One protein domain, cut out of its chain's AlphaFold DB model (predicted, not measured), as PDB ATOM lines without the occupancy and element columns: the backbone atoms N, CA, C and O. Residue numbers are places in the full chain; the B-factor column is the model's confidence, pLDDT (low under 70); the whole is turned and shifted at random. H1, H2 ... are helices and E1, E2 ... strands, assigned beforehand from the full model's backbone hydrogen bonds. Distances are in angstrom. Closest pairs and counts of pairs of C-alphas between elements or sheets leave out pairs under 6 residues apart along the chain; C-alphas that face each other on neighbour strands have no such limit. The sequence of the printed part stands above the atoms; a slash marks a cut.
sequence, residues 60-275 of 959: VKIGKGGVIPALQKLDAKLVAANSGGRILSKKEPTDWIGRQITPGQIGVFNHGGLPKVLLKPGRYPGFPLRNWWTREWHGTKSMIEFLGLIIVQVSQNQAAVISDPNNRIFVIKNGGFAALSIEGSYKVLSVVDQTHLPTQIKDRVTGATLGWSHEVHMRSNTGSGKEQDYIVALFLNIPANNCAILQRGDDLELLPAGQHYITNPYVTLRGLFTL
ATOM      1  N   VAL A  60     -37.175 -47.453   6.920       84.94
ATOM      2  CA  VAL A  60     -36.731 -47.045   8.264       84.94
ATOM      3  C   VAL A  60     -35.836 -45.805   8.194       84.94
ATOM      4  O   VAL A  60     -34.793 -45.817   7.543       84.94
ATOM      5  N   LYS A  61     -36.210 -44.742   8.919       84.62
ATOM      6  CA  LYS A  61     -35.398 -43.526   9.109       84.62
ATOM      7  C   LYS A  61     -34.154 -43.835   9.954       84.62
ATOM      8  O   LYS A  61     -34.255 -44.466  11.008       84.62
ATOM      9  N   ILE A  62     -32.987 -43.371   9.513       84.06
ATOM     10  CA  ILE A  62     -31.727 -43.462  10.260       84.06
ATOM     11  C   ILE A  62     -31.727 -42.362  11.326       84.06
ATOM     12  O   ILE A  62     -31.695 -41.176  11.005       84.06
ATOM     13  N   GLY A  63     -31.789 -42.768  12.597       75.44
ATOM     14  CA  GLY A  63     -31.712 -41.872  13.755       75.44
ATOM     15  C   GLY A  63     -30.294 -41.734  14.323       75.44
ATOM     16  O   GLY A  63     -29.321 -42.198  13.730       75.44
ATOM     17  N   LYS A  64     -30.183 -41.161  15.532       69.75
ATOM     18  CA  LYS A  64     -28.903 -40.893  16.228       69.75
ATOM     19  C   LYS A  64     -27.988 -42.121  16.410       69.75
ATOM     20  O   LYS A  64     -26.788 -41.949  16.567       69.75
ATOM     21  N   GLY A  65     -28.530 -43.343  16.366       66.44
ATOM     22  CA  GLY A  65     -27.757 -44.594  16.429       66.44
ATOM     23  C   GLY A  65     -27.043 -44.998  15.126       66.44
ATOM     24  O   GLY A  65     -26.335 -46.003  15.116       66.44
ATOM     25  N   GLY A  66     -27.221 -44.256  14.028       76.31
ATOM     26  CA  GLY A  66     -26.574 -44.528  12.741       76.31
ATOM     27  C   GLY A  66     -27.205 -45.671  11.932       76.31
ATOM     28  O   GLY A  66     -28.311 -46.139  12.210       76.31
ATOM     29  N   VAL A  67     -26.498 -46.103  10.883       79.75
ATOM     30  CA  VAL A  67     -27.003 -47.053   9.872       79.75
ATOM     31  C   VAL A  67     -27.289 -48.445  10.456       79.75
ATOM     32  O   VAL A  67     -28.256 -49.098  10.068       79.75
ATOM     33  N   ILE A  68     -26.469 -48.908  11.406       80.94
ATOM     34  CA  ILE A  68     -26.509 -50.293  11.905       80.94
ATOM     35  C   ILE A  68     -27.830 -50.606  12.647       80.94
ATOM     36  O   ILE A  68     -28.499 -51.566  12.250       80.94
ATOM     37  N   PRO A  69     -28.296 -49.802  13.630       82.88
ATOM     38  CA  PRO A  69     -29.611 -50.003  14.248       82.88
ATOM     39  C   PRO A  69     -30.784 -49.842  13.273       82.88
ATOM     40  O   PRO A  69     -31.798 -50.525  13.416       82.88
ATOM     41  N   ALA A  70     -30.662 -48.977  12.257       84.00
ATOM     42  CA  ALA A  70     -31.701 -48.820  11.239       84.00
ATOM     43  C   ALA A  70     -31.868 -50.097  10.394       84.00
ATOM     44  O   ALA A  70     -32.995 -50.527  10.154       84.00
ATOM     45  N   LEU A  71     -30.764 -50.753  10.022       84.38
ATOM     46  CA  LEU A  71     -30.785 -52.037   9.310       84.38
ATOM     47  C   LEU A  71     -31.303 -53.193  10.175       84.38
ATOM     48  O   LEU A  71     -32.019 -54.053   9.668       84.38
ATOM     49  N   GLN A  72     -31.006 -53.198  11.477       86.06
ATOM     50  CA  GLN A  72     -31.589 -54.160  12.424       86.06
ATOM     51  C   GLN A  72     -33.108 -53.975  12.563       86.06
ATOM     52  O   GLN A  72     -33.854 -54.953  12.531       86.06
ATOM     53  N   LYS A  73     -33.579 -52.726  12.654       85.50
ATOM     54  CA  LYS A  73     -35.013 -52.405  12.693       85.50
ATOM     55  C   LYS A  73     -35.719 -52.743  11.372       85.50
ATOM     56  O   LYS A  73     -36.859 -53.199  11.406       85.50
ATOM     57  N   LEU A  74     -35.044 -52.574  10.230       86.06
ATOM     58  CA  LEU A  74     -35.554 -52.981   8.917       86.06
ATOM     59  C   LEU A  74     -35.666 -54.513   8.808       86.06
ATOM     60  O   LEU A  74     -36.720 -55.004   8.426       86.06
ATOM     61  N   ASP A  75     -34.645 -55.277   9.216       85.62
ATOM     62  CA  ASP A  75     -34.696 -56.753   9.248       85.62
ATOM     63  C   ASP A  75     -35.838 -57.271  10.133       85.62
ATOM     64  O   ASP A  75     -36.589 -58.153   9.719       85.62
ATOM     65  N   ALA A  76     -36.026 -56.674  11.314       84.00
ATOM     66  CA  ALA A  76     -37.126 -57.018  12.213       84.00
ATOM     67  C   ALA A  76     -38.509 -56.745  11.588       84.00
ATOM     68  O   ALA A  76     -39.383 -57.608  11.657       84.00
ATOM     69  N   LYS A  77     -38.699 -55.589  10.931       83.94
ATOM     70  CA  LYS A  77     -39.943 -55.265  10.211       83.94
ATOM     71  C   LYS A  77     -40.205 -56.212   9.034       83.94
ATOM     72  O   LYS A  77     -41.330 -56.672   8.878       83.94
ATOM     73  N   LEU A  78     -39.180 -56.546   8.247       80.31
ATOM     74  CA  LEU A  78     -39.286 -57.484   7.120       80.31
ATOM     75  C   LEU A  78     -39.715 -58.887   7.571       80.31
ATOM     76  O   LEU A  78     -40.563 -59.509   6.932       80.31
ATOM     77  N   VAL A  79     -39.167 -59.362   8.696       80.88
ATOM     78  CA  VAL A  79     -39.568 -60.636   9.313       80.88
ATOM     79  C   VAL A  79     -41.004 -60.577   9.839       80.88
ATOM     80  O   VAL A  79     -41.749 -61.529   9.636       80.88
ATOM     81  N   ALA A  80     -41.410 -59.475  10.477       78.69
ATOM     82  CA  ALA A  80     -42.772 -59.307  10.990       78.69
ATOM     83  C   ALA A  80     -43.832 -59.207   9.876       78.69
ATOM     84  O   ALA A  80     -44.934 -59.723  10.033       78.69
ATOM     85  N   ALA A  81     -43.492 -58.588   8.741       72.56
ATOM     86  CA  ALA A  81     -44.378 -58.445   7.587       72.56
ATOM     87  C   ALA A  81     -44.490 -59.716   6.719       72.56
ATOM     88  O   ALA A  81     -45.280 -59.734   5.785       72.56
ATOM     89  N   ASN A  82     -43.700 -60.763   6.992       65.31
ATOM     90  CA  ASN A  82     -43.689 -62.060   6.293       65.31
ATOM     91  C   ASN A  82     -43.425 -62.019   4.761       65.31
ATOM     92  O   ASN A  82     -43.484 -63.055   4.099       65.31
ATOM     93  N   SER A  83     -43.081 -60.851   4.202       63.09
ATOM     94  CA  SER A  83     -42.981 -60.600   2.750       63.09
ATOM     95  C   SER A  83     -41.549 -60.468   2.208       63.09
ATOM     96  O   SER A  83     -41.357 -60.251   1.015       63.09
ATOM     97  N   GLY A  84     -40.518 -60.586   3.054       58.53
ATOM     98  CA  GLY A  84     -39.119 -60.491   2.627       58.53
ATOM     99  C   GLY A  84     -38.167 -61.230   3.564       58.53
ATOM    100  O   GLY A  84     -38.075 -60.921   4.748       58.53
ATOM    101  N   GLY A  85     -37.432 -62.219   3.048       68.75
ATOM    102  CA  GLY A  85     -36.526 -63.028   3.868       68.75
ATOM    103  C   GLY A  85     -35.333 -62.229   4.417       68.75
ATOM    104  O   GLY A  85     -34.646 -61.566   3.643       68.75
ATOM    105  N   ARG A  86     -35.046 -62.377   5.725       79.25
ATOM    106  CA  ARG A  86     -33.985 -61.688   6.509       79.25
ATOM    107  C   ARG A  86     -32.822 -61.130   5.686       79.25
ATOM    108  O   ARG A  86     -32.065 -61.905   5.093       79.25
ATOM    109  N   ILE A  87     -32.629 -59.817   5.715       82.88
ATOM    110  CA  ILE A  87     -31.491 -59.129   5.094       82.88
ATOM    111  C   ILE A  87     -30.207 -59.277   5.914       82.88
ATOM    112  O   ILE A  87     -29.119 -59.259   5.342       82.88
ATOM    113  N   LEU A  88     -30.285 -59.481   7.233       84.69
ATOM    114  CA  LEU A  88     -29.089 -59.695   8.051       84.69
ATOM    115  C   LEU A  88     -28.572 -61.131   7.936       84.69
ATOM    116  O   LEU A  88     -29.301 -62.110   8.119       84.69
ATOM    117  N   SER A  89     -27.276 -61.269   7.651       80.38
ATOM    118  CA  SER A  89     -26.623 -62.574   7.602       80.38
ATOM    119  C   SER A  89     -26.228 -63.054   8.999       80.38
ATOM    120  O   SER A  89     -25.647 -62.309   9.782       80.38
ATOM    121  N   LYS A  90     -26.464 -64.341   9.283       76.25
ATOM    122  CA  LYS A  90     -26.011 -65.015  10.515       76.25
ATOM    123  C   LYS A  90     -24.532 -65.448  10.480       76.25
ATOM    124  O   LYS A  90     -24.097 -66.159  11.376       76.25
ATOM    125  N   LYS A  91     -23.778 -65.107   9.427       73.56
ATOM    126  CA  LYS A  91     -22.394 -65.572   9.242       73.56
ATOM    127  C   LYS A  91     -21.418 -64.805  10.133       73.56
ATOM    128  O   LYS A  91     -21.415 -63.573  10.161       73.56
ATOM    129  N   GLU A  92     -20.550 -65.551  10.796       76.75
ATOM    130  CA  GLU A  92     -19.491 -65.025  11.655       76.75
ATOM    131  C   GLU A  92     -18.165 -64.935  10.879       76.75
ATOM    132  O   GLU A  92     -18.002 -65.657   9.887       76.75
ATOM    133  N   PRO A  93     -17.255 -64.017  11.250       75.94
ATOM    134  CA  PRO A  93     -15.949 -63.912  10.609       75.94
ATOM    135  C   PRO A  93     -15.049 -65.114  10.942       75.94
ATOM    136  O   PRO A  93     -15.231 -65.787  11.952       75.94
ATOM    137  N   THR A  94     -14.057 -65.360  10.088       72.44
ATOM    138  CA  THR A  94     -13.048 -66.426  10.207       72.44
ATOM    139  C   THR A  94     -11.642 -65.841  10.167       72.44
ATOM    140  O   THR A  94     -11.369 -64.987   9.329       72.44
ATOM    141  N   ASP A  95     -10.713 -66.342  10.978       66.38
ATOM    142  CA  ASP A  95      -9.411 -65.677  11.172       66.38
ATOM    143  C   ASP A  95      -8.422 -65.815   9.994       66.38
ATOM    144  O   ASP A  95      -7.561 -64.954   9.779       66.38
ATOM    145  N   TRP A  96      -8.544 -66.888   9.207       61.09
ATOM    146  CA  TRP A  96      -7.446 -67.402   8.376       61.09
ATOM    147  C   TRP A  96      -7.551 -67.138   6.864       61.09
ATOM    148  O   TRP A  96      -6.539 -67.250   6.175       61.09
ATOM    149  N   ILE A  97      -8.717 -66.759   6.322       61.12
ATOM    150  CA  ILE A  97      -8.868 -66.470   4.883       61.12
ATOM    151  C   ILE A  97     -10.025 -65.500   4.589       61.12
ATOM    152  O   ILE A  97     -11.050 -65.517   5.267       61.12
ATOM    153  N   GLY A  98      -9.884 -64.674   3.543       67.31
ATOM    154  CA  GLY A  98     -10.974 -63.854   2.996       67.31
ATOM    155  C   GLY A  98     -10.811 -62.333   3.105       67.31
ATOM    156  O   GLY A  98      -9.780 -61.829   3.550       67.31
ATOM    157  N   ARG A  99     -11.836 -61.587   2.664       68.00
ATOM    158  CA  ARG A  99     -11.836 -60.111   2.642       68.00
ATOM    159  C   ARG A  99     -12.259 -59.557   4.001       68.00
ATOM    160  O   ARG A  99     -13.193 -60.066   4.618       68.00
ATOM    161  N   GLN A 100     -11.555 -58.530   4.467       75.31
ATOM    162  CA  GLN A 100     -11.753 -57.932   5.785       75.31
ATOM    163  C   GLN A 100     -12.819 -56.831   5.749       75.31
ATOM    164  O   GLN A 100     -12.770 -55.952   4.894       75.31
ATOM    165  N   ILE A 101     -13.757 -56.870   6.696       73.19
ATOM    166  CA  ILE A 101     -14.660 -55.765   7.030       73.19
ATOM    167  C   ILE A 101     -14.070 -55.057   8.250       73.19
ATOM    168  O   ILE A 101     -13.925 -55.657   9.318       73.19
ATOM    169  N   THR A 102     -13.707 -53.790   8.087       72.88
ATOM    170  CA  THR A 102     -13.162 -52.935   9.154       72.88
ATOM    171  C   THR A 102     -14.312 -52.374  10.006       72.88
ATOM    172  O   THR A 102     -15.396 -52.154   9.462       72.88
ATOM    173  N   PRO A 103     -14.140 -52.108  11.317       69.50
ATOM    174  CA  PRO A 103     -15.153 -51.400  12.104       69.50
ATOM    175  C   PRO A 103     -15.626 -50.108  11.416       69.50
ATOM    176  O   PRO A 103     -14.814 -49.318  10.939       69.50
ATOM    177  N   GLY A 104     -16.945 -49.918  11.328       64.69
ATOM    178  CA  GLY A 104     -17.571 -48.815  10.583       64.69
ATOM    179  C   GLY A 104     -17.862 -49.108   9.101       64.69
ATOM    180  O   GLY A 104     -18.595 -48.343   8.478       64.69
ATOM    181  N   GLN A 105     -17.359 -50.213   8.544       71.50
ATOM    182  CA  GLN A 105     -17.754 -50.706   7.223       71.50
ATOM    183  C   GLN A 105     -18.896 -51.721   7.320       71.50
ATOM    184  O   GLN A 105     -19.056 -52.423   8.318       71.50
ATOM    185  N   ILE A 106     -19.667 -51.829   6.239       75.38
ATOM    186  CA  ILE A 106     -20.742 -52.810   6.077       75.38
ATOM    187  C   ILE A 106     -20.469 -53.605   4.798       75.38
ATOM    188  O   ILE A 106     -20.218 -53.015   3.745       75.38
ATOM    189  N   GLY A 107     -20.514 -54.937   4.885       75.62
ATOM    190  CA  GLY A 107     -20.374 -55.825   3.728       75.62
ATOM    191  C   GLY A 107     -21.736 -56.219   3.165       75.62
ATOM    192  O   GLY A 107     -22.613 -56.628   3.926       75.62
ATOM    193  N   VAL A 108     -21.921 -56.136   1.845       77.75
ATOM    194  CA  VAL A 108     -23.180 -56.517   1.178       77.75
ATOM    195  C   VAL A 108     -22.909 -57.518   0.050       77.75
ATOM    196  O   VAL A 108     -22.013 -57.311  -0.770       77.75
ATOM    197  N   PHE A 109     -23.674 -58.612   0.014       75.94
ATOM    198  CA  PHE A 109     -23.522 -59.697  -0.962       75.94
ATOM    199  C   PHE A 109     -24.875 -60.262  -1.428       75.94
ATOM    200  O   PHE A 109     -25.883 -60.151  -0.731       75.94
ATOM    201  N   ASN A 110     -24.903 -60.879  -2.613       76.06
ATOM    202  CA  ASN A 110     -26.089 -61.570  -3.134       76.06
ATOM    203  C   ASN A 110     -26.217 -62.970  -2.509       76.06
ATOM    204  O   ASN A 110     -25.245 -63.730  -2.474       76.06
ATOM    205  N   HIS A 111     -27.414 -63.343  -2.056       73.56
ATOM    206  CA  HIS A 111     -27.738 -64.725  -1.720       73.56
ATOM    207  C   HIS A 111     -29.144 -65.088  -2.209       73.56
ATOM    208  O   HIS A 111     -30.140 -64.729  -1.581       73.56
ATOM    209  N   GLY A 112     -29.214 -65.815  -3.327       69.19
ATOM    210  CA  GLY A 112     -30.480 -66.287  -3.897       69.19
ATOM    211  C   GLY A 112     -31.366 -65.169  -4.457       69.19
ATOM    212  O   GLY A 112     -32.582 -65.288  -4.400       69.19
ATOM    213  N   GLY A 113     -30.774 -64.070  -4.935       69.12
ATOM    214  CA  GLY A 113     -31.498 -62.894  -5.432       69.12
ATOM    215  C   GLY A 113     -31.801 -61.844  -4.360       69.12
ATOM    216  O   GLY A 113     -32.130 -60.715  -4.708       69.12
ATOM    217  N   LEU A 114     -31.628 -62.167  -3.072       74.56
ATOM    218  CA  LEU A 114     -31.821 -61.224  -1.969       74.56
ATOM    219  C   LEU A 114     -30.490 -60.583  -1.527       74.56
ATOM    220  O   LEU A 114     -29.485 -61.296  -1.397       74.56
ATOM    221  N   PRO A 115     -30.471 -59.271  -1.216       81.88
ATOM    222  CA  PRO A 115     -29.321 -58.623  -0.596       81.88
ATOM    223  C   PRO A 115     -29.140 -59.132   0.838       81.88
ATOM    224  O   PRO A 115     -30.071 -59.109   1.644       81.88
ATOM    225  N   LYS A 116     -27.926 -59.581   1.173       83.50
ATOM    226  CA  LYS A 116     -27.531 -59.945   2.537       83.50
ATOM    227  C   LYS A 116     -26.443 -59.014   3.048       83.50
ATOM    228  O   LYS A 116     -25.493 -58.706   2.331       83.50
ATOM    229  N   VAL A 117     -26.577 -58.613   4.307       83.19
ATOM    230  CA  VAL A 117     -25.729 -57.623   4.970       83.19
ATOM    231  C   VAL A 117     -24.933 -58.267   6.109       83.19
ATOM    232  O   VAL A 117     -25.473 -59.048   6.897       83.19
ATOM    233  N   LEU A 118     -23.646 -57.929   6.191       81.81
ATOM    234  CA  LEU A 118     -22.702 -58.308   7.245       81.81
ATOM    235  C   LEU A 118     -22.362 -57.074   8.086       81.81
ATOM    236  O   LEU A 118     -21.876 -56.076   7.555       81.81
ATOM    237  N   LEU A 119     -22.626 -57.165   9.393       78.12
ATOM    238  CA  LEU A 119     -22.447 -56.073  10.362       78.12
ATOM    239  C   LEU A 119     -21.292 -56.303  11.353       78.12
ATOM    240  O   LEU A 119     -20.888 -55.363  12.033       78.12
ATOM    241  N   LYS A 120     -20.781 -57.537  11.479       80.12
ATOM    242  CA  LYS A 120     -19.644 -57.840  12.362       80.12
ATOM    243  C   LYS A 120     -18.329 -57.537  11.620       80.12
ATOM    244  O   LYS A 120     -18.177 -58.009  10.492       80.12
ATOM    245  N   PRO A 121     -17.382 -56.786  12.210       75.44
ATOM    246  CA  PRO A 121     -16.051 -56.623  11.635       75.44
ATOM    247  C   PRO A 121     -15.256 -57.935  11.732       75.44
ATOM    248  O   PRO A 121     -15.453 -58.722  12.656       75.44
ATOM    249  N   GLY A 122     -14.355 -58.167  10.777       75.81
ATOM    250  CA  GLY A 122     -13.568 -59.400  10.662       75.81
ATOM    251  C   GLY A 122     -13.398 -59.863   9.212       75.81
ATOM    252  O   GLY A 122     -13.853 -59.197   8.281       75.81
ATOM    253  N   ARG A 123     -12.707 -60.986   8.996       75.94
ATOM    254  CA  ARG A 123     -12.458 -61.545   7.653       75.94
ATOM    255  C   ARG A 123     -13.538 -62.553   7.268       75.94
ATOM    256  O   ARG A 123     -13.941 -63.371   8.085       75.94
ATOM    257  N   TYR A 124     -13.990 -62.497   6.018       76.06
ATOM    258  CA  TYR A 124     -15.022 -63.384   5.479       76.06
ATOM    259  C   TYR A 124     -14.537 -64.073   4.195       76.06
ATOM    260  O   TYR A 124     -14.080 -63.374   3.281       76.06
ATOM    261  N   PRO A 125     -14.648 -65.413   4.080       67.62
ATOM    262  CA  PRO A 125     -14.099 -66.169   2.957       67.62
ATOM    263  C   PRO A 125     -14.777 -65.798   1.630       67.62
ATOM    264  O   PRO A 125     -15.967 -65.474   1.585       67.62
ATOM    265  N   GLY A 126     -14.018 -65.871   0.533       59.84
ATOM    266  CA  GLY A 126     -14.551 -65.661  -0.814       59.84
ATOM    267  C   GLY A 126     -15.530 -66.773  -1.202       59.84
ATOM    268  O   GLY A 126     -15.186 -67.951  -1.140       59.84
ATOM    269  N   PHE A 127     -16.752 -66.409  -1.599       55.47
ATOM    270  CA  PHE A 127     -17.777 -67.371  -2.019       55.47
ATOM    271  C   PHE A 127     -17.539 -67.887  -3.450       55.47
ATOM    272  O   PHE A 127     -16.983 -67.164  -4.278       55.47
ATOM    273  N   PRO A 128     -17.981 -69.117  -3.780       47.22
ATOM    274  CA  PRO A 128     -17.728 -69.710  -5.089       47.22
ATOM    275  C   PRO A 128     -18.501 -69.008  -6.219       47.22
ATOM    276  O   PRO A 128     -19.728 -68.907  -6.182       47.22
ATOM    277  N   LEU A 129     -17.743 -68.566  -7.229       45.53
ATOM    278  CA  LEU A 129     -18.039 -68.342  -8.662       45.53
ATOM    279  C   LEU A 129     -19.328 -67.631  -9.143       45.53
ATOM    280  O   LEU A 129     -19.412 -67.364 -10.340       45.53
ATOM    281  N   ARG A 130     -20.320 -67.284  -8.309       47.16
ATOM    282  CA  ARG A 130     -21.558 -66.629  -8.802       47.16
ATOM    283  C   ARG A 130     -22.175 -65.529  -7.932       47.16
ATOM    284  O   ARG A 130     -23.110 -64.880  -8.387       47.16
ATOM    285  N   ASN A 131     -21.660 -65.273  -6.727       45.81
ATOM    286  CA  ASN A 131     -22.140 -64.191  -5.854       45.81
ATOM    287  C   ASN A 131     -20.987 -63.250  -5.480       45.81
ATOM    288  O   ASN A 131     -20.191 -63.552  -4.592       45.81
ATOM    289  N   TRP A 132     -20.894 -62.120  -6.186       49.00
ATOM    290  CA  TRP A 132     -19.822 -61.132  -6.022       49.00
ATOM    291  C   TRP A 132     -20.016 -60.275  -4.754       49.00
ATOM    292  O   TRP A 132     -21.136 -60.034  -4.299       49.00
ATOM    293  N   TRP A 133     -18.899 -59.822  -4.183       54.12
ATOM    294  CA  TRP A 133     -18.814 -58.977  -2.986       54.12
ATOM    295  C   TRP A 133     -18.743 -57.505  -3.427       54.12
ATOM    296  O   TRP A 133     -17.667 -57.003  -3.763       54.12
ATOM    297  N   THR A 134     -19.896 -56.852  -3.599       49.88
ATOM    298  CA  THR A 134     -20.005 -55.823  -4.655       49.88
ATOM    299  C   THR A 134     -19.704 -54.382  -4.225       49.88
ATOM    300  O   THR A 134     -19.255 -53.613  -5.072       49.88
ATOM    301  N   ARG A 135     -19.878 -53.983  -2.954       49.62
ATOM    302  CA  ARG A 135     -19.490 -52.635  -2.470       49.62
ATOM    303  C   ARG A 135     -19.030 -52.642  -1.007       49.62
ATOM    304  O   ARG A 135     -19.681 -53.254  -0.168       49.62
ATOM    305  N   GLU A 136     -17.957 -51.899  -0.713       49.16
ATOM    306  CA  GLU A 136     -17.659 -51.410   0.643       49.16
ATOM    307  C   GLU A 136     -18.343 -50.062   0.837       49.16
ATOM    308  O   GLU A 136     -18.216 -49.163  -0.005       49.16
ATOM    309  N   TRP A 137     -19.033 -49.906   1.963       46.78
ATOM    310  CA  TRP A 137     -19.427 -48.592   2.440       46.78
ATOM    311  C   TRP A 137     -18.377 -48.059   3.408       46.78
ATOM    312  O   TRP A 137     -18.101 -48.668   4.440       46.78
ATOM    313  N   HIS A 138     -17.815 -46.908   3.060       47.84
ATOM    314  CA  HIS A 138     -17.159 -46.018   4.007       47.84
ATOM    315  C   HIS A 138     -18.185 -44.939   4.362       47.84
ATOM    316  O   HIS A 138     -18.907 -44.493   3.465       47.84
ATOM    317  N   GLY A 139     -18.210 -44.475   5.614       46.34
ATOM    318  CA  GLY A 139     -19.170 -43.470   6.110       46.34
ATOM    319  C   GLY A 139     -19.154 -42.098   5.415       46.34
ATOM    320  O   GLY A 139     -19.878 -41.197   5.817       46.34
ATOM    321  N   THR A 140     -18.331 -41.941   4.379       41.38
ATOM    322  CA  THR A 140     -18.210 -40.779   3.496       41.38
ATOM    323  C   THR A 140     -19.000 -40.898   2.185       41.38
ATOM    324  O   THR A 140     -19.146 -39.897   1.489       41.38
ATOM    325  N   LYS A 141     -19.522 -42.079   1.812       54.56
ATOM    326  CA  LYS A 141     -20.399 -42.228   0.631       54.56
ATOM    327  C   LYS A 141     -21.864 -42.078   1.037       54.56
ATOM    328  O   LYS A 141     -22.395 -42.918   1.755       54.56
ATOM    329  N   SER A 142     -22.530 -41.048   0.524       63.66
ATOM    330  CA  SER A 142     -23.906 -40.681   0.892       63.66
ATOM    331  C   SER A 142     -24.993 -41.679   0.462       63.66
ATOM    332  O   SER A 142     -26.116 -41.586   0.950       63.66
ATOM    333  N   MET A 143     -24.689 -42.645  -0.418       75.38
ATOM    334  CA  MET A 143     -25.664 -43.620  -0.924       75.38
ATOM    335  C   MET A 143     -25.070 -45.015  -1.191       75.38
ATOM    336  O   MET A 143     -23.968 -45.152  -1.730       75.38
ATOM    337  N   ILE A 144     -25.856 -46.052  -0.891       75.25
ATOM    338  CA  ILE A 144     -25.703 -47.433  -1.360       75.25
ATOM    339  C   ILE A 144     -27.007 -47.850  -2.039       75.25
ATOM    340  O   ILE A 144     -28.085 -47.651  -1.488       75.25
ATOM    341  N   GLU A 145     -26.890 -48.508  -3.187       75.75
ATOM    342  CA  GLU A 145     -27.975 -49.232  -3.848       75.75
ATOM    343  C   GLU A 145     -27.444 -50.610  -4.272       75.75
ATOM    344  O   GLU A 145     -26.367 -50.693  -4.884       75.75
ATOM    345  N   PHE A 146     -28.145 -51.686  -3.892       75.69
ATOM    346  CA  PHE A 146     -27.789 -53.071  -4.226       75.69
ATOM    347  C   PHE A 146     -28.986 -54.033  -4.092       75.69
ATOM    348  O   PHE A 146     -29.490 -54.236  -2.991       75.69
ATOM    349  N   LEU A 147     -29.413 -54.668  -5.194       75.25
ATOM    350  CA  LEU A 147     -30.533 -55.635  -5.239       75.25
ATOM    351  C   LEU A 147     -31.791 -55.150  -4.484       75.25
ATOM    352  O   LEU A 147     -32.332 -55.851  -3.633       75.25
ATOM    353  N   GLY A 148     -32.213 -53.913  -4.751       74.94
ATOM    354  CA  GLY A 148     -33.377 -53.281  -4.118       74.94
ATOM    355  C   GLY A 148     -33.141 -52.720  -2.708       74.94
ATOM    356  O   GLY A 148     -33.967 -51.932  -2.247       74.94
ATOM    357  N   LEU A 149     -32.035 -53.058  -2.030       83.31
ATOM    358  CA  LEU A 149     -31.635 -52.417  -0.772       83.31
ATOM    359  C   LEU A 149     -31.036 -51.041  -1.073       83.31
ATOM    360  O   LEU A 149     -30.024 -50.942  -1.771       83.31
ATOM    361  N   ILE A 150     -31.644 -49.998  -0.513       84.88
ATOM    362  CA  ILE A 150     -31.222 -48.602  -0.642       84.88
ATOM    363  C   ILE A 150     -30.910 -48.065   0.749       84.88
ATOM    364  O   ILE A 150     -31.719 -48.190   1.669       84.88
ATOM    365  N   ILE A 151     -29.731 -47.471   0.908       84.38
ATOM    366  CA  ILE A 151     -29.285 -46.828   2.146       84.38
ATOM    367  C   ILE A 151     -28.761 -45.447   1.767       84.38
ATOM    368  O   ILE A 151     -27.826 -45.343   0.975       84.38
ATOM    369  N   VAL A 152     -29.345 -44.395   2.333       85.75
ATOM    370  CA  VAL A 152     -28.938 -43.001   2.107       85.75
ATOM    371  C   VAL A 152     -28.623 -42.362   3.443       85.75
ATOM    372  O   VAL A 152     -29.425 -42.468   4.368       85.75
ATOM    373  N   GLN A 153     -27.495 -41.664   3.535       84.31
ATOM    374  CA  GLN A 153     -27.127 -40.858   4.693       84.31
ATOM    375  C   GLN A 153     -26.621 -39.490   4.226       84.31
ATOM    376  O   GLN A 153     -25.724 -39.405   3.389       84.31
ATOM    377  N   VAL A 154     -27.206 -38.426   4.776       84.31
ATOM    378  CA  VAL A 154     -26.887 -37.026   4.478       84.31
ATOM    379  C   VAL A 154     -26.383 -36.308   5.727       84.31
ATOM    380  O   VAL A 154     -26.795 -36.612   6.850       84.31
ATOM    381  N   SER A 155     -25.464 -35.361   5.535       79.88
ATOM    382  CA  SER A 155     -24.966 -34.492   6.607       79.88
ATOM    383  C   SER A 155     -25.994 -33.415   6.994       79.88
ATOM    384  O   SER A 155     -27.048 -33.295   6.372       79.88
ATOM    385  N   GLN A 156     -25.701 -32.616   8.025       78.25
ATOM    386  CA  GLN A 156     -26.615 -31.568   8.513       78.25
ATOM    387  C   GLN A 156     -26.930 -30.491   7.458       78.25
ATOM    388  O   GLN A 156     -28.050 -29.992   7.399       78.25
ATOM    389  N   ASN A 157     -25.969 -30.191   6.579       80.25
ATOM    390  CA  ASN A 157     -26.109 -29.182   5.523       80.25
ATOM    391  C   ASN A 157     -26.630 -29.771   4.198       80.25
ATOM    392  O   ASN A 157     -26.782 -29.046   3.216       80.25
ATOM    393  N   GLN A 158     -26.891 -31.081   4.145       85.31
ATOM    394  CA  GLN A 158     -27.327 -31.787   2.943       85.31
ATOM    395  C   GLN A 158     -28.779 -32.261   3.054       85.31
ATOM    396  O   GLN A 158     -29.274 -32.616   4.124       85.31
ATOM    397  N   ALA A 159     -29.458 -32.307   1.911       86.88
ATOM    398  CA  ALA A 159     -30.764 -32.933   1.756       86.88
ATOM    399  C   ALA A 159     -30.747 -33.956   0.623       86.88
ATOM    400  O   ALA A 159     -30.265 -33.662  -0.465       86.88
ATOM    401  N   ALA A 160     -31.337 -35.126   0.849       86.31
ATOM    402  CA  ALA A 160     -31.646 -36.061  -0.229       86.31
ATOM    403  C   ALA A 160     -33.079 -35.821  -0.716       86.31
ATOM    404  O   ALA A 160     -33.995 -35.750   0.103       86.31
ATOM    405  N   VAL A 161     -33.268 -35.725  -2.033       87.31
ATOM    406  CA  VAL A 161     -34.581 -35.730  -2.697       87.31
ATOM    407  C   VAL A 161     -34.857 -37.147  -3.184       87.31
ATOM    408  O   VAL A 161     -34.045 -37.715  -3.918       87.31
ATOM    409  N   ILE A 162     -35.985 -37.727  -2.779       85.69
ATOM    410  CA  ILE A 162     -36.351 -39.113  -3.083       85.69
ATOM    411  C   ILE A 162     -37.745 -39.161  -3.710       85.69
ATOM    412  O   ILE A 162     -38.659 -38.473  -3.264       85.69
ATOM    413  N   SER A 163     -37.890 -40.006  -4.728       85.44
ATOM    414  CA  SER A 163     -39.171 -40.461  -5.266       85.44
ATOM    415  C   SER A 163     -39.529 -41.817  -4.663       85.44
ATOM    416  O   SER A 163     -38.676 -42.706  -4.583       85.44
ATOM    417  N   ASP A 164     -40.785 -41.987  -4.264       81.75
ATOM    418  CA  ASP A 164     -41.327 -43.267  -3.804       81.75
ATOM    419  C   ASP A 164     -41.912 -44.120  -4.949       81.75
ATOM    420  O   ASP A 164     -42.026 -43.628  -6.077       81.75
ATOM    421  N   PRO A 165     -42.290 -45.390  -4.687       78.94
ATOM    422  CA  PRO A 165     -42.928 -46.263  -5.677       78.94
ATOM    423  C   PRO A 165     -44.214 -45.718  -6.322       78.94
ATOM    424  O   PRO A 165     -44.594 -46.177  -7.394       78.94
ATOM    425  N   ASN A 166     -44.879 -44.742  -5.693       78.38
ATOM    426  CA  ASN A 166     -46.074 -44.063  -6.199       78.38
ATOM    427  C   ASN A 166     -45.740 -42.700  -6.844       78.38
ATOM    428  O   ASN A 166     -46.632 -41.869  -7.024       78.38
ATOM    429  N   ASN A 167     -44.464 -42.452  -7.163       75.62
ATOM    430  CA  ASN A 167     -43.917 -41.190  -7.675       75.62
ATOM    431  C   ASN A 167     -44.142 -39.966  -6.762       75.62
ATOM    432  O   ASN A 167     -44.093 -38.825  -7.226       75.62
ATOM    433  N   ARG A 168     -44.368 -40.164  -5.454       79.94
ATOM    434  CA  ARG A 168     -44.418 -39.056  -4.488       79.94
ATOM    435  C   ARG A 168     -43.001 -38.599  -4.161       79.94
ATOM    436  O   ARG A 168     -42.138 -39.417  -3.840       79.94
ATOM    437  N   ILE A 169     -42.782 -37.288  -4.208       84.06
ATOM    438  CA  ILE A 169     -41.485 -36.662  -3.937       84.06
ATOM    439  C   ILE A 169     -41.427 -36.203  -2.484       84.06
ATOM    440  O   ILE A 169     -42.313 -35.493  -2.010       84.06
ATOM    441  N   PHE A 170     -40.360 -36.577  -1.782       84.31
ATOM    442  CA  PHE A 170     -40.099 -36.149  -0.412       84.31
ATOM    443  C   PHE A 170     -38.611 -35.861  -0.196       84.31
ATOM    444  O   PHE A 170     -37.745 -36.310  -0.951       84.31
ATOM    445  N   VAL A 171     -38.313 -35.069   0.835       85.81
ATOM    446  CA  VAL A 171     -36.959 -34.603   1.148       85.81
ATOM    447  C   VAL A 171     -36.565 -35.062   2.545       85.81
ATOM    448  O   VAL A 171     -37.336 -34.930   3.490       85.81
ATOM    449  N   ILE A 172     -35.349 -35.591   2.684       84.00
ATOM    450  CA  ILE A 172     -34.772 -35.965   3.978       84.00
ATOM    451  C   ILE A 172     -33.625 -35.015   4.303       84.00
ATOM    452  O   ILE A 172     -32.654 -34.938   3.550       84.00
ATOM    453  N   LYS A 173     -33.718 -34.359   5.462       80.25
ATOM    454  CA  LYS A 173     -32.630 -33.618   6.117       80.25
ATOM    455  C   LYS A 173     -32.162 -34.358   7.374       80.25
ATOM    456  O   LYS A 173     -32.912 -35.163   7.926       80.25
ATOM    457  N   ASN A 174     -30.966 -34.024   7.869       75.19
ATOM    458  CA  ASN A 174     -30.504 -34.365   9.223       75.19
ATOM    459  C   ASN A 174     -30.591 -35.866   9.581       75.19
ATOM    460  O   ASN A 174     -31.158 -36.237  10.610       75.19
ATOM    461  N   GLY A 175     -30.031 -36.740   8.740       80.19
ATOM    462  CA  GLY A 175     -30.037 -38.183   8.981       80.19
ATOM    463  C   GLY A 175     -29.993 -38.991   7.691       80.19
ATOM    464  O   GLY A 175     -29.079 -38.849   6.885       80.19
ATOM    465  N   GLY A 176     -30.966 -39.877   7.500       82.75
ATOM    466  CA  GLY A 176     -31.008 -40.755   6.336       82.75
ATOM    467  C   GLY A 176     -32.143 -41.769   6.398       82.75
ATOM    468  O   GLY A 176     -33.019 -41.678   7.259       82.75
ATOM    469  N   PHE A 177     -32.105 -42.773   5.525       87.00
ATOM    470  CA  PHE A 177     -33.004 -43.926   5.583       87.00
ATOM    471  C   PHE A 177     -32.346 -45.202   5.052       87.00
ATOM    472  O   PHE A 177     -31.393 -45.154   4.274       87.00
ATOM    473  N   ALA A 178     -32.899 -46.341   5.459       85.88
ATOM    474  CA  ALA A 178     -32.695 -47.636   4.830       85.88
ATOM    475  C   ALA A 178     -34.055 -48.180   4.362       85.88
ATOM    476  O   ALA A 178     -35.028 -48.150   5.121       85.88
ATOM    477  N   ALA A 179     -34.126 -48.669   3.126       86.12
ATOM    478  CA  ALA A 179     -35.325 -49.261   2.538       86.12
ATOM    479  C   ALA A 179     -34.994 -50.509   1.715       86.12
ATOM    480  O   ALA A 179     -33.896 -50.622   1.170       86.12
ATOM    481  N   LEU A 180     -35.959 -51.424   1.590       83.25
ATOM    482  CA  LEU A 180     -35.867 -52.581   0.697       83.25
ATOM    483  C   LEU A 180     -37.026 -52.566  -0.306       83.25
ATOM    484  O   LEU A 180     -38.188 -52.690   0.066       83.25
ATOM    485  N   SER A 181     -36.689 -52.428  -1.583       73.62
ATOM    486  CA  SER A 181     -37.634 -52.347  -2.699       73.62
ATOM    487  C   SER A 181     -38.108 -53.748  -3.108       73.62
ATOM    488  O   SER A 181     -37.446 -54.409  -3.907       73.62
ATOM    489  N   ILE A 182     -39.218 -54.212  -2.523       67.81
ATOM    490  CA  ILE A 182     -39.903 -55.466  -2.905       67.81
ATOM    491  C   ILE A 182     -41.121 -55.158  -3.787       67.81
ATOM    492  O   ILE A 182     -41.273 -55.748  -4.852       67.81
ATOM    493  N   GLU A 183     -41.939 -54.182  -3.387       58.59
ATOM    494  CA  GLU A 183     -43.080 -53.672  -4.156       58.59
ATOM    495  C   GLU A 183     -42.763 -52.259  -4.667       58.59
ATOM    496  O   GLU A 183     -42.986 -51.256  -3.989       58.59
ATOM    497  N   GLY A 184     -42.176 -52.200  -5.866       62.56
ATOM    498  CA  GLY A 184     -41.695 -50.963  -6.486       62.56
ATOM    499  C   GLY A 184     -40.407 -50.407  -5.858       62.56
ATOM    500  O   GLY A 184     -39.976 -50.820  -4.781       62.56
ATOM    501  N   SER A 185     -39.750 -49.490  -6.572       70.62
ATOM    502  CA  SER A 185     -38.443 -48.941  -6.196       70.62
ATOM    503  C   SER A 185     -38.533 -47.523  -5.643       70.62
ATOM    504  O   SER A 185     -39.128 -46.632  -6.243       70.62
ATOM    505  N   TYR A 186     -37.861 -47.292  -4.515       81.38
ATOM    506  CA  TYR A 186     -37.478 -45.935  -4.126       81.38
ATOM    507  C   TYR A 186     -36.354 -45.461  -5.051       81.38
ATOM    508  O   TYR A 186     -35.471 -46.242  -5.398       81.38
ATOM    509  N   LYS A 187     -36.348 -44.183  -5.436       81.50
ATOM    510  CA  LYS A 187     -35.305 -43.615  -6.300       81.50
ATOM    511  C   LYS A 187     -34.778 -42.316  -5.714       81.50
ATOM    512  O   LYS A 187     -35.527 -41.360  -5.537       81.50
ATOM    513  N   VAL A 188     -33.479 -42.267  -5.437       82.81
ATOM    514  CA  VAL A 188     -32.803 -41.031  -5.024       82.81
ATOM    515  C   VAL A 188     -32.557 -40.191  -6.272       82.81
ATOM    516  O   VAL A 188     -31.937 -40.666  -7.221       82.81
ATOM    517  N   LEU A 189     -33.087 -38.971  -6.293       84.50
ATOM    518  CA  LEU A 189     -33.026 -38.084  -7.456       84.50
ATOM    519  C   LEU A 189     -31.822 -37.141  -7.389       84.50
ATOM    520  O   LEU A 189     -31.134 -36.955  -8.387       84.50
ATOM    521  N   SER A 190     -31.547 -36.574  -6.213       86.06
ATOM    522  CA  SER A 190     -30.377 -35.725  -5.970       86.06
ATOM    523  C   SER A 190     -30.023 -35.679  -4.481       86.06
ATOM    524  O   SER A 190     -30.887 -35.894  -3.627       86.06
ATOM    525  N   VAL A 191     -28.761 -35.375  -4.172       86.06
ATOM    526  CA  VAL A 191     -28.307 -34.973  -2.834       86.06
ATOM    527  C   VAL A 191     -27.771 -33.548  -2.945       86.06
ATOM    528  O   VAL A 191     -26.745 -33.317  -3.579       86.06
ATOM    529  N   VAL A 192     -28.493 -32.601  -2.351       85.81
ATOM    530  CA  VAL A 192     -28.293 -31.155  -2.493       85.81
ATOM    531  C   VAL A 192     -27.603 -30.598  -1.250       85.81
ATOM    532  O   VAL A 192     -28.053 -30.847  -0.131       85.81
ATOM    533  N   ASP A 193     -26.537 -29.821  -1.442       85.81
ATOM    534  CA  ASP A 193     -25.920 -28.990  -0.402       85.81
ATOM    535  C   ASP A 193     -26.700 -27.672  -0.281       85.81
ATOM    536  O   ASP A 193     -26.813 -26.922  -1.247       85.81
ATOM    537  N   GLN A 194     -27.269 -27.395   0.894       81.56
ATOM    538  CA  GLN A 194     -28.099 -26.205   1.122       81.56
ATOM    539  C   GLN A 194     -27.282 -24.934   1.386       81.56
ATOM    540  O   GLN A 194     -27.814 -23.831   1.267       81.56
ATOM    541  N   THR A 195     -25.997 -25.064   1.724       80.38
ATOM    542  CA  THR A 195     -25.102 -23.916   1.934       80.38
ATOM    543  C   THR A 195     -24.524 -23.373   0.628       80.38
ATOM    544  O   THR A 195     -24.327 -22.163   0.516       80.38
ATOM    545  N   HIS A 196     -24.335 -24.228  -0.382       82.31
ATOM    546  CA  HIS A 196     -23.719 -23.867  -1.662       82.31
ATOM    547  C   HIS A 196     -24.594 -24.258  -2.866       82.31
ATOM    548  O   HIS A 196     -24.230 -25.102  -3.685       82.31
ATOM    549  N   LEU A 197     -25.761 -23.615  -2.986       89.06
ATOM    550  CA  LEU A 197     -26.642 -23.768  -4.148       89.06
ATOM    551  C   LEU A 197     -26.011 -23.115  -5.407       89.06
ATOM    552  O   LEU A 197     -25.515 -21.990  -5.317       89.06
ATOM    553  N   PRO A 198     -26.022 -23.781  -6.581       83.56
ATOM    554  CA  PRO A 198     -25.254 -23.353  -7.753       83.56
ATOM    555  C   PRO A 198     -25.845 -22.162  -8.522       83.56
ATOM    556  O   PRO A 198     -25.089 -21.423  -9.152       83.56
ATOM    557  N   THR A 199     -27.166 -21.957  -8.511       88.38
ATOM    558  CA  THR A 199     -27.804 -20.912  -9.324       88.38
ATOM    559  C   THR A 199     -27.889 -19.613  -8.531       88.38
ATOM    560  O   THR A 199     -28.642 -19.521  -7.568       88.38
ATOM    561  N   GLN A 200     -27.133 -18.589  -8.925       88.69
ATOM    562  CA  GLN A 200     -27.183 -17.267  -8.295       88.69
ATOM    563  C   GLN A 200     -28.315 -16.420  -8.895       88.69
ATOM    564  O   GLN A 200     -28.343 -16.184 -10.102       88.69
ATOM    565  N   ILE A 201     -29.213 -15.909  -8.052       85.12
ATOM    566  CA  ILE A 201     -30.279 -14.981  -8.445       85.12
ATOM    567  C   ILE A 201     -29.809 -13.556  -8.143       85.12
ATOM    568  O   ILE A 201     -29.433 -13.242  -7.010       85.12
ATOM    569  N   LYS A 202     -29.821 -12.691  -9.159       83.62
ATOM    570  CA  LYS A 202     -29.425 -11.281  -9.056       83.62
ATOM    571  C   LYS A 202     -30.578 -10.356  -9.410       83.62
ATOM    572  O   LYS A 202     -31.418 -10.701 -10.241       83.62
ATOM    573  N   ASP A 203     -30.574  -9.177  -8.806       76.81
ATOM    574  CA  ASP A 203     -31.418  -8.069  -9.230       76.81
ATOM    575  C   ASP A 203     -31.013  -7.622 -10.643       76.81
ATOM    576  O   ASP A 203     -29.828  -7.542 -10.976       76.81
ATOM    577  N   ARG A 204     -32.015  -7.333 -11.476       65.56
ATOM    578  CA  ARG A 204     -31.844  -6.837 -12.845       65.56
ATOM    579  C   ARG A 204     -31.412  -5.373 -12.888       65.56
ATOM    580  O   ARG A 204     -30.839  -4.972 -13.895       65.56
ATOM    581  N   VAL A 205     -31.704  -4.593 -11.843       62.19
ATOM    582  CA  VAL A 205     -31.410  -3.152 -11.789       62.19
ATOM    583  C   VAL A 205     -30.095  -2.890 -11.061       62.19
ATOM    584  O   VAL A 205     -29.178  -2.323 -11.646       62.19
ATOM    585  N   THR A 206     -29.959  -3.336  -9.808       70.62
ATOM    586  CA  THR A 206     -28.747  -3.077  -9.006       70.62
ATOM    587  C   THR A 206     -27.614  -4.082  -9.239       70.62
ATOM    588  O   THR A 206     -26.483  -3.847  -8.819       70.62
ATOM    589  N   GLY A 207     -27.895  -5.238  -9.854       73.06
ATOM    590  CA  GLY A 207     -26.943  -6.351  -9.956       73.06
ATOM    591  C   GLY A 207     -26.643  -7.057  -8.623       73.06
ATOM    592  O   GLY A 207     -25.838  -7.996  -8.600       73.06
ATOM    593  N   ALA A 208     -27.277  -6.637  -7.518       78.25
ATOM    594  CA  ALA A 208     -27.092  -7.218  -6.194       78.25
ATOM    595  C   ALA A 208     -27.522  -8.692  -6.161       78.25
ATOM    596  O   ALA A 208     -28.422  -9.117  -6.886       78.25
ATOM    597  N   THR A 209     -26.885  -9.497  -5.306       84.62
ATOM    598  CA  THR A 209     -27.263 -10.911  -5.152       84.62
ATOM    599  C   THR A 209     -28.479 -11.021  -4.245       84.62
ATOM    600  O   THR A 209     -28.395 -10.758  -3.048       84.62
ATOM    601  N   LEU A 210     -29.603 -11.430  -4.825       85.19
ATOM    602  CA  LEU A 210     -30.871 -11.587  -4.124       85.19
ATOM    603  C   LEU A 210     -30.951 -12.923  -3.380       85.19
ATOM    604  O   LEU A 210     -31.626 -13.015  -2.360       85.19
ATOM    605  N   GLY A 211     -30.230 -13.941  -3.847       89.94
ATOM    606  CA  GLY A 211     -30.083 -15.230  -3.176       89.94
ATOM    607  C   GLY A 211     -29.574 -16.301  -4.129       89.94
ATOM    608  O   GLY A 211     -29.079 -15.994  -5.216       89.94
ATOM    609  N   TRP A 212     -29.719 -17.564  -3.736       92.44
ATOM    610  CA  TRP A 212     -29.355 -18.711  -4.566       92.44
ATOM    611  C   TRP A 212     -30.482 -19.739  -4.631       92.44
ATOM    612  O   TRP A 212     -31.255 -19.878  -3.681       92.44
ATOM    613  N   SER A 213     -30.551 -20.480  -5.735       92.06
ATOM    614  CA  SER A 213     -31.515 -21.554  -5.957       92.06
ATOM    615  C   SER A 213     -30.878 -22.831  -6.514       92.06
ATOM    616  O   SER A 213     -29.749 -22.839  -7.014       92.06
ATOM    617  N   HIS A 214     -31.613 -23.938  -6.416       90.62
ATOM    618  CA  HIS A 214     -31.305 -25.179  -7.121       90.62
ATOM    619  C   HIS A 214     -32.588 -25.937  -7.455       90.62
ATOM    620  O   HIS A 214     -33.377 -26.242  -6.559       90.62
ATOM    621  N   GLU A 215     -32.769 -26.268  -8.728       89.62
ATOM    622  CA  GLU A 215     -33.876 -27.089  -9.212       89.62
ATOM    623  C   GLU A 215     -33.407 -28.533  -9.395       89.62
ATOM    624  O   GLU A 215     -32.367 -28.806  -9.997       89.62
ATOM    625  N   VAL A 216     -34.181 -29.470  -8.852       86.44
ATOM    626  CA  VAL A 216     -33.992 -30.907  -9.045       86.44
ATOM    627  C   VAL A 216     -35.033 -31.378 -10.048       86.44
ATOM    628  O   VAL A 216     -36.232 -31.184  -9.837       86.44
ATOM    629  N   HIS A 217     -34.570 -32.007 -11.126       85.38
ATOM    630  CA  HIS A 217     -35.413 -32.486 -12.218       85.38
ATOM    631  C   HIS A 217     -35.600 -34.008 -12.162       85.38
ATOM    632  O   HIS A 217     -34.693 -34.752 -11.778       85.38
ATOM    633  N   MET A 218     -36.765 -34.482 -12.596       81.06
ATOM    634  CA  MET A 218     -37.081 -35.893 -12.794       81.06
ATOM    635  C   MET A 218     -37.500 -36.123 -14.244       81.06
ATOM    636  O   MET A 218     -38.442 -35.501 -14.732       81.06
ATOM    637  N   ARG A 219     -36.812 -37.050 -14.917       77.25
ATOM    638  CA  ARG A 219     -37.174 -37.496 -16.266       77.25
ATOM    639  C   ARG A 219     -38.406 -38.388 -16.197       77.25
ATOM    640  O   ARG A 219     -38.387 -39.376 -15.457       77.25
ATOM    641  N   SER A 220     -39.423 -38.088 -16.995       69.50
ATOM    642  CA  SER A 220     -40.564 -38.974 -17.230       69.50
ATOM    643  C   SER A 220     -40.743 -39.209 -18.728       69.50
ATOM    644  O   SER A 220     -40.487 -38.323 -19.543       69.50
ATOM    645  N   ASN A 221     -41.155 -40.421 -19.096       59.44
ATOM    646  CA  ASN A 221     -41.396 -40.794 -20.485       59.44
ATOM    647  C   ASN A 221     -42.907 -40.805 -20.731       59.44
ATOM    648  O   ASN A 221     -43.606 -41.749 -20.358       59.44
ATOM    649  N   THR A 222     -43.421 -39.715 -21.296       55.53
ATOM    650  CA  THR A 222     -44.846 -39.558 -21.587       55.53
ATOM    651  C   THR A 222     -45.224 -40.481 -22.754       55.53
ATOM    652  O   THR A 222     -44.436 -40.665 -23.680       55.53
ATOM    653  N   GLY A 223     -46.436 -41.052 -22.754       51.12
ATOM    654  CA  GLY A 223     -46.863 -42.110 -23.698       51.12
ATOM    655  C   GLY A 223     -46.828 -41.774 -25.203       51.12
ATOM    656  O   GLY A 223     -47.146 -42.625 -26.025       51.12
ATOM    657  N   SER A 224     -46.429 -40.555 -25.570       53.12
ATOM    658  CA  SER A 224     -46.126 -40.100 -26.929       53.12
ATOM    659  C   SER A 224     -44.665 -40.329 -27.363       53.12
ATOM    660  O   SER A 224     -44.283 -39.896 -28.449       53.12
ATOM    661  N   GLY A 225     -43.834 -40.978 -26.536       54.03
ATOM    662  CA  GLY A 225     -42.441 -41.313 -26.863       54.03
ATOM    663  C   GLY A 225     -41.470 -40.128 -26.814       54.03
ATOM    664  O   GLY A 225     -40.392 -40.193 -27.402       54.03
ATOM    665  N   LYS A 226     -41.850 -39.038 -26.137       52.06
ATOM    666  CA  LYS A 226     -40.974 -37.895 -25.849       52.06
ATOM    667  C   LYS A 226     -40.627 -37.883 -24.364       52.06
ATOM    668  O   LYS A 226     -41.522 -37.791 -23.527       52.06
ATOM    669  N   GLU A 227     -39.335 -37.923 -24.054       69.12
ATOM    670  CA  GLU A 227     -38.844 -37.675 -22.696       69.12
ATOM    671  C   GLU A 227     -39.103 -36.210 -22.311       69.12
ATOM    672  O   GLU A 227     -38.835 -35.295 -23.095       69.12
ATOM    673  N   GLN A 228     -39.645 -35.986 -21.112       70.81
ATOM    674  CA  GLN A 228     -39.873 -34.659 -20.541       70.81
ATOM    675  C   GLN A 228     -39.280 -34.588 -19.128       70.81
ATOM    676  O   GLN A 228     -39.509 -35.470 -18.297       70.81
ATOM    677  N   ASP A 229     -38.520 -33.523 -18.865       76.94
ATOM    678  CA  ASP A 229     -37.891 -33.252 -17.571       76.94
ATOM    679  C   ASP A 229     -38.794 -32.324 -16.743       76.94
ATOM    680  O   ASP A 229     -39.055 -31.183 -17.127       76.94
ATOM    681  N   TYR A 230     -39.266 -32.806 -15.592       78.56
ATOM    682  CA  TYR A 230     -40.138 -32.065 -14.675       78.56
ATOM    683  C   TYR A 230     -39.359 -31.596 -13.445       78.56
ATOM    684  O   TYR A 230     -38.608 -32.377 -12.862       78.56
ATOM    685  N   ILE A 231     -39.553 -30.348 -13.010       81.56
ATOM    686  CA  ILE A 231     -39.002 -29.860 -11.734       81.56
ATOM    687  C   ILE A 231     -39.793 -30.512 -10.594       81.56
ATOM    688  O   ILE A 231     -41.012 -30.364 -10.516       81.56
ATOM    689  N   VAL A 232     -39.101 -31.236  -9.717       82.19
ATOM    690  CA  VAL A 232     -39.698 -31.982  -8.592       82.19
ATOM    691  C   VAL A 232     -39.363 -31.401  -7.223       82.19
ATOM    692  O   VAL A 232     -40.084 -31.649  -6.259       82.19
ATOM    693  N   ALA A 233     -38.279 -30.634  -7.118       85.19
ATOM    694  CA  ALA A 233     -37.963 -29.872  -5.919       85.19
ATOM    695  C   ALA A 233     -37.167 -28.609  -6.266       85.19
ATOM    696  O   ALA A 233     -36.265 -28.654  -7.101       85.19
ATOM    697  N   LEU A 234     -37.470 -27.510  -5.580       88.69
ATOM    698  CA  LEU A 234     -36.741 -26.245  -5.646       88.69
ATOM    699  C   LEU A 234     -36.166 -25.930  -4.262       88.69
ATOM    700  O   LEU A 234     -36.914 -25.824  -3.293       88.69
ATOM    701  N   PHE A 235     -34.849 -25.764  -4.166       89.56
ATOM    702  CA  PHE A 235     -34.154 -25.282  -2.969       89.56
ATOM    703  C   PHE A 235     -33.825 -23.800  -3.118       89.56
ATOM    704  O   PHE A 235     -33.489 -23.357  -4.216       89.56
ATOM    705  N   LEU A 236     -33.894 -23.053  -2.014       89.50
ATOM    706  CA  LEU A 236     -33.632 -21.616  -1.945       89.50
ATOM    707  C   LEU A 236     -32.762 -21.287  -0.729       89.50
ATOM    708  O   LEU A 236     -32.982 -21.823   0.355       89.50
ATOM    709  N   ASN A 237     -31.810 -20.375  -0.903       90.12
ATOM    710  CA  ASN A 237     -31.013 -19.782   0.167       90.12
ATOM    711  C   ASN A 237     -31.128 -18.254   0.060       90.12
ATOM    712  O   ASN A 237     -30.607 -17.651  -0.884       90.12
ATOM    713  N   ILE A 238     -31.873 -17.655   0.990       88.81
ATOM    714  CA  ILE A 238     -32.295 -16.251   0.971       88.81
ATOM    715  C   ILE A 238     -31.510 -15.476   2.051       88.81
ATOM    716  O   ILE A 238     -31.629 -15.817   3.231       88.81
ATOM    717  N   PRO A 239     -30.713 -14.449   1.687       87.94
ATOM    718  CA  PRO A 239     -29.981 -13.595   2.626       87.94
ATOM    719  C   PRO A 239     -30.888 -12.841   3.608       87.94
ATOM    720  O   PRO A 239     -32.026 -12.526   3.283       87.94
ATOM    721  N   ALA A 240     -30.340 -12.469   4.772       80.44
ATOM    722  CA  ALA A 240     -31.059 -11.860   5.904       80.44
ATOM    723  C   ALA A 240     -31.953 -10.648   5.565       80.44
ATOM    724  O   ALA A 240     -32.987 -10.464   6.200       80.44
ATOM    725  N   ASN A 241     -31.573  -9.845   4.567       79.12
ATOM    726  CA  ASN A 241     -32.282  -8.620   4.180       79.12
ATOM    727  C   ASN A 241     -33.200  -8.812   2.960       79.12
ATOM    728  O   ASN A 241     -33.635  -7.824   2.375       79.12
ATOM    729  N   ASN A 242     -33.466 -10.053   2.550       86.25
ATOM    730  CA  ASN A 242     -34.222 -10.378   1.345       86.25
ATOM    731  C   ASN A 242     -35.405 -11.301   1.677       86.25
ATOM    732  O   ASN A 242     -35.415 -11.998   2.692       86.25
ATOM    733  N   CYS A 243     -36.391 -11.343   0.787       85.38
ATOM    734  CA  CYS A 243     -37.512 -12.279   0.834       85.38
ATOM    735  C   CYS A 243     -37.732 -12.925  -0.542       85.38
ATOM    736  O   CYS A 243     -37.214 -12.448  -1.554       85.38
ATOM    737  N   ALA A 244     -38.504 -14.008  -0.595       85.75
ATOM    738  CA  ALA A 244     -39.014 -14.570  -1.844       85.75
ATOM    739  C   ALA A 244     -40.544 -14.557  -1.856       85.75
ATOM    740  O   ALA A 244     -41.172 -14.648  -0.808       85.75
ATOM    741  N   ILE A 245     -41.154 -14.480  -3.037       84.69
ATOM    742  CA  ILE A 245     -42.611 -14.592  -3.190       84.69
ATOM    743  C   ILE A 245     -42.938 -15.906  -3.891       84.69
ATOM    744  O   ILE A 245     -42.443 -16.179  -4.989       84.69
ATOM    745  N   LEU A 246     -43.784 -16.712  -3.255       83.06
ATOM    746  CA  LEU A 246     -44.292 -17.980  -3.767       83.06
ATOM    747  C   LEU A 246     -45.757 -17.825  -4.181       83.06
ATOM    748  O   LEU A 246     -46.517 -17.153  -3.493       83.06
ATOM    749  N   GLN A 247     -46.169 -18.482  -5.265       80.44
ATOM    750  CA  GLN A 247     -47.569 -18.537  -5.697       80.44
ATOM    751  C   GLN A 247     -48.095 -19.971  -5.710       80.44
ATOM    752  O   GLN A 247     -47.452 -20.852  -6.283       80.44
ATOM    753  N   ARG A 248     -49.296 -20.180  -5.153       78.19
ATOM    754  CA  ARG A 248     -50.049 -21.444  -5.200       78.19
ATOM    755  C   ARG A 248     -51.487 -21.159  -5.635       78.19
ATOM    756  O   ARG A 248     -52.284 -20.685  -4.833       78.19
ATOM    757  N   GLY A 249     -51.824 -21.439  -6.893       74.44
ATOM    758  CA  GLY A 249     -53.101 -20.981  -7.456       74.44
ATOM    759  C   GLY A 249     -53.188 -19.452  -7.410       74.44
ATOM    760  O   GLY A 249     -52.276 -18.786  -7.893       74.44
ATOM    761  N   ASP A 250     -54.233 -18.905  -6.789       68.25
ATOM    762  CA  ASP A 250     -54.476 -17.455  -6.685       68.25
ATOM    763  C   ASP A 250     -53.903 -16.790  -5.420       68.25
ATOM    764  O   ASP A 250     -54.049 -15.570  -5.251       68.25
ATOM    765  N   ASP A 251     -53.266 -17.582  -4.547       65.62
ATOM    766  CA  ASP A 251     -52.644 -17.134  -3.302       65.62
ATOM    767  C   ASP A 251     -51.147 -16.836  -3.495       65.62
ATOM    768  O   ASP A 251     -50.421 -17.609  -4.133       65.62
ATOM    769  N   LEU A 252     -50.673 -15.755  -2.867       76.19
ATOM    770  CA  LEU A 252     -49.257 -15.399  -2.755       76.19
ATOM    771  C   LEU A 252     -48.810 -15.492  -1.290       76.19
ATOM    772  O   LEU A 252     -49.473 -14.935  -0.417       76.19
ATOM    773  N   GLU A 253     -47.671 -16.135  -1.027       77.69
ATOM    774  CA  GLU A 253     -47.018 -16.141   0.291       77.69
ATOM    775  C   GLU A 253     -45.618 -15.518   0.203       77.69
ATOM    776  O   GLU A 253     -44.859 -15.779  -0.736       77.69
ATOM    777  N   LEU A 254     -45.277 -14.700   1.203       80.62
ATOM    778  CA  LEU A 254     -43.941 -14.147   1.390       80.62
ATOM    779  C   LEU A 254     -43.103 -15.102   2.245       80.62
ATOM    780  O   LEU A 254     -43.421 -15.383   3.398       80.62
ATOM    781  N   LEU A 255     -42.005 -15.566   1.664       84.00
ATOM    782  CA  LEU A 255     -41.006 -16.422   2.278       84.00
ATOM    783  C   LEU A 255     -39.883 -15.539   2.861       84.00
ATOM    784  O   LEU A 255     -39.294 -14.753   2.109       84.00
ATOM    785  N   PRO A 256     -39.584 -15.623   4.169       84.12
ATOM    786  CA  PRO A 256     -38.553 -14.804   4.802       84.12
ATOM    787  C   PRO A 256     -37.135 -15.257   4.413       84.12
ATOM    788  O   PRO A 256     -36.943 -16.210   3.659       84.12
ATOM    789  N   ALA A 257     -36.128 -14.570   4.950       85.75
ATOM    790  CA  ALA A 257     -34.738 -14.993   4.853       85.75
ATOM    791  C   ALA A 257     -34.496 -16.364   5.512       85.75
ATOM    792  O   ALA A 257     -35.017 -16.645   6.595       85.75
ATOM    793  N   GLY A 258     -33.654 -17.196   4.892       85.88
ATOM    794  CA  GLY A 258     -33.361 -18.552   5.361       85.88
ATOM    795  C   GLY A 258     -33.107 -19.571   4.246       85.88
ATOM    796  O   GLY A 258     -33.086 -19.250   3.055       85.88
ATOM    797  N   GLN A 259     -32.907 -20.829   4.650       85.88
ATOM    798  CA  GLN A 259     -32.785 -21.979   3.749       85.88
ATOM    799  C   GLN A 259     -34.122 -22.717   3.637       85.88
ATOM    800  O   GLN A 259     -34.582 -23.352   4.589       85.88
ATOM    801  N   HIS A 260     -34.717 -22.688   2.450       86.81
ATOM    802  CA  HIS A 260     -36.043 -23.236   2.178       86.81
ATOM    803  C   HIS A 260     -36.001 -24.282   1.059       86.81
ATOM    804  O   HIS A 260     -35.064 -24.345   0.263       86.81
ATOM    805  N   TYR A 261     -37.022 -25.134   1.012       85.75
ATOM    806  CA  TYR A 261     -37.222 -26.119  -0.046       85.75
ATOM    807  C   TYR A 261     -38.715 -26.273  -0.322       85.75
ATOM    808  O   TYR A 261     -39.536 -26.159   0.586       85.75
ATOM    809  N   ILE A 262     -39.052 -26.520  -1.581       86.12
ATOM    810  CA  ILE A 262     -40.420 -26.624  -2.081       86.12
ATOM    811  C   ILE A 262     -40.498 -27.903  -2.909       86.12
ATOM    812  O   ILE A 262     -39.768 -28.048  -3.885       86.12
ATOM    813  N   THR A 263     -41.366 -28.831  -2.510       79.44
ATOM    814  CA  THR A 263     -41.622 -30.114  -3.200       79.44
ATOM    815  C   THR A 263     -42.998 -30.174  -3.861       79.44
ATOM    816  O   THR A 263     -43.320 -31.143  -4.542       79.44
ATOM    817  N   ASN A 264     -43.843 -29.164  -3.637       78.12
ATOM    818  CA  ASN A 264     -45.190 -29.118  -4.191       78.12
ATOM    819  C   ASN A 264     -45.145 -28.532  -5.618       78.12
ATOM    820  O   ASN A 264     -44.830 -27.350  -5.749       78.12
ATOM    821  N   PRO A 265     -45.497 -29.297  -6.671       70.75
ATOM    822  CA  PRO A 265     -45.425 -28.826  -8.057       70.75
ATOM    823  C   PRO A 265     -46.419 -27.695  -8.372       70.75
ATOM    824  O   PRO A 265     -46.251 -26.992  -9.363       70.75
ATOM    825  N   TYR A 266     -47.441 -27.492  -7.533       73.69
ATOM    826  CA  TYR A 266     -48.400 -26.390  -7.665       73.69
ATOM    827  C   TYR A 266     -47.914 -25.077  -7.029       73.69
ATOM    828  O   TYR A 266     -48.643 -24.085  -7.059       73.69
ATOM    829  N   VAL A 267     -46.718 -25.062  -6.426       78.25
ATOM    830  CA  VAL A 267     -46.102 -23.870  -5.833       78.25
ATOM    831  C   VAL A 267     -44.961 -23.398  -6.726       78.25
ATOM    832  O   VAL A 267     -43.981 -24.110  -6.928       78.25
ATOM    833  N   THR A 268     -45.070 -22.175  -7.244       79.62
ATOM    834  CA  THR A 268     -44.065 -21.574  -8.133       79.62
ATOM    835  C   THR A 268     -43.379 -20.392  -7.461       79.62
ATOM    836  O   THR A 268     -44.027 -19.564  -6.820       79.62
ATOM    837  N   LEU A 269     -42.057 -20.292  -7.613       82.44
ATOM    838  CA  LEU A 269     -41.309 -19.102  -7.218       82.44
ATOM    839  C   LEU A 269     -41.584 -17.974  -8.219       82.44
ATOM    840  O   LEU A 269     -41.392 -18.154  -9.421       82.44
ATOM    841  N   ARG A 270     -42.005 -16.803  -7.733       83.25
ATOM    842  CA  ARG A 270     -42.214 -15.608  -8.568       83.25
ATOM    843  C   ARG A 270     -41.009 -14.680  -8.617       83.25
ATOM    844  O   ARG A 270     -40.758 -14.080  -9.657       83.25
ATOM    845  N   GLY A 271     -40.250 -14.591  -7.532       80.00
ATOM    846  CA  GLY A 271     -39.033 -13.788  -7.470       80.00
ATOM    847  C   GLY A 271     -38.452 -13.729  -6.064       80.00
ATOM    848  O   GLY A 271     -39.109 -14.129  -5.101       80.00
ATOM    849  N   LEU A 272     -37.220 -13.231  -5.973       83.06
ATOM    850  CA  LEU A 272     -36.608 -12.763  -4.731       83.06
ATOM    851  C   LEU A 272     -36.547 -11.234  -4.794       83.06
ATOM    852  O   LEU A 272     -36.449 -10.674  -5.884       83.06
ATOM    853  N   PHE A 273     -36.597 -10.577  -3.640       80.56
ATOM    854  CA  PHE A 273     -36.628  -9.121  -3.513       80.56
ATOM    855  C   PHE A 273     -35.797  -8.683  -2.303       80.56
ATOM    856  O   PHE A 273     -35.693  -9.427  -1.324       80.56
ATOM    857  N   THR A 274     -35.202  -7.490  -2.357       79.88
ATOM    858  CA  THR A 274     -34.606  -6.852  -1.176       79.88
ATOM    859  C   THR A 274     -35.704  -6.242  -0.305       79.88
ATOM    860  O   THR A 274     -36.692  -5.713  -0.807       79.88
ATOM    861  N   LEU A 275     -35.520  -6.283   1.013       70.56
ATOM    862  CA  LEU A 275     -36.334  -5.538   1.980       70.56
ATOM    863  C   LEU A 275     -35.830  -4.091   2.163       70.56
ATOM    864  O   LEU A 275     -36.494  -3.291   2.813       70.56
TER     865      LEU A 275
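This is residues 60 to 275 of the 959 residues of an uncharacterized protein of Phellinidium pouzarii (UniProt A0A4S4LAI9). Small antiparallel sheets stand face to face in a long row, a stack of sheets: E4 E3 E6, then the branched sheet E1 E7 E8 E9 E10, then E11 E12 E13 E16, then E15 E14 E17. The small pair E2 and E5 lies at the first end of the row, H1 packs on E1 and E9, and the turn of the long hairpin E12 and E13, residues 223 to 225, juts out to one side. The printed part has 216 residues, mostly strand, in the order E1, H1, E2 to E17. It is loose, with a radius of gyration of the C-alphas of 21.8 A, and elongated, spanning 71 by 41 by 31 A.

E1 is residues 60 to 62, beginning at C-alpha 60 (-36.731, -47.045, 8.264), and H1 is 67 to 80, 20.0 A long. Then come E2, 99 to 101; E3, 106 to 111; E4, 114 to 118; E5, 122 to 124; E6, 133 to 137; and E7, 143 to 146. E8, 149 to 163, bends by 147 degrees at residue 156, and E9, 169 to 180, by 129 degrees at 174. E10 is 187 to 193, 18.4 A; E11 is 199 to 202; E12 is 209 to 222, 37.4 A; E13 is 226 to 238, 35.5 A. E14 is 242 to 248, 20.4 A; E15 is 251 to 255; E16 is 258 to 262; E17 is 267 to 274, 21.1 A, ending at C-alpha 274 (-34.606, -6.852, -1.176).

The branched sheet is strongly twisted. E1 is antiparallel to E9, with N 62 and O 176 2.8 A apart. E7, E8 and E9 form a meander, each strand the antiparallel neighbour of the one before; N 144 and O 151 are 2.8 A apart, N 150 and O 179 2.9 A. E7 and E10 lie on one side of E8, E9 on the other side; N 161 and O 190 are 2.9 A apart. H1, with every O i to N i+4 pair within hydrogen-bond range, is on this sheet at a height of 6.8 A. In E4 E3 E6, N 109 and O 116 are 2.9 A apart. N 101 and O 122 of E2 and E5 are 2.8 A apart. E11, E12 and E13 form another meander, and E16 is antiparallel to E13: N 201 and O 211, 2.8 A; N 214 and O 235, 2.9 A; N 236 and O 260, 2.9 A. The closest C-alphas of E10 and E12 are Ser 190 and Val 216, 6.8 A. In E15 E14 E17, N 246 and O 253 are 2.9 A apart, N 245 and O 271 2.9 A.

The C-alphas farthest apart, of Trp 96 and Val 205, are 71.5 A apart. The printed part has no cut. The link H1 to E2 is long, 18 residues. Mean pLDDT of the printed part is 76.3; 48 residues are under 70, among them 125 to 142 and 220 to 227.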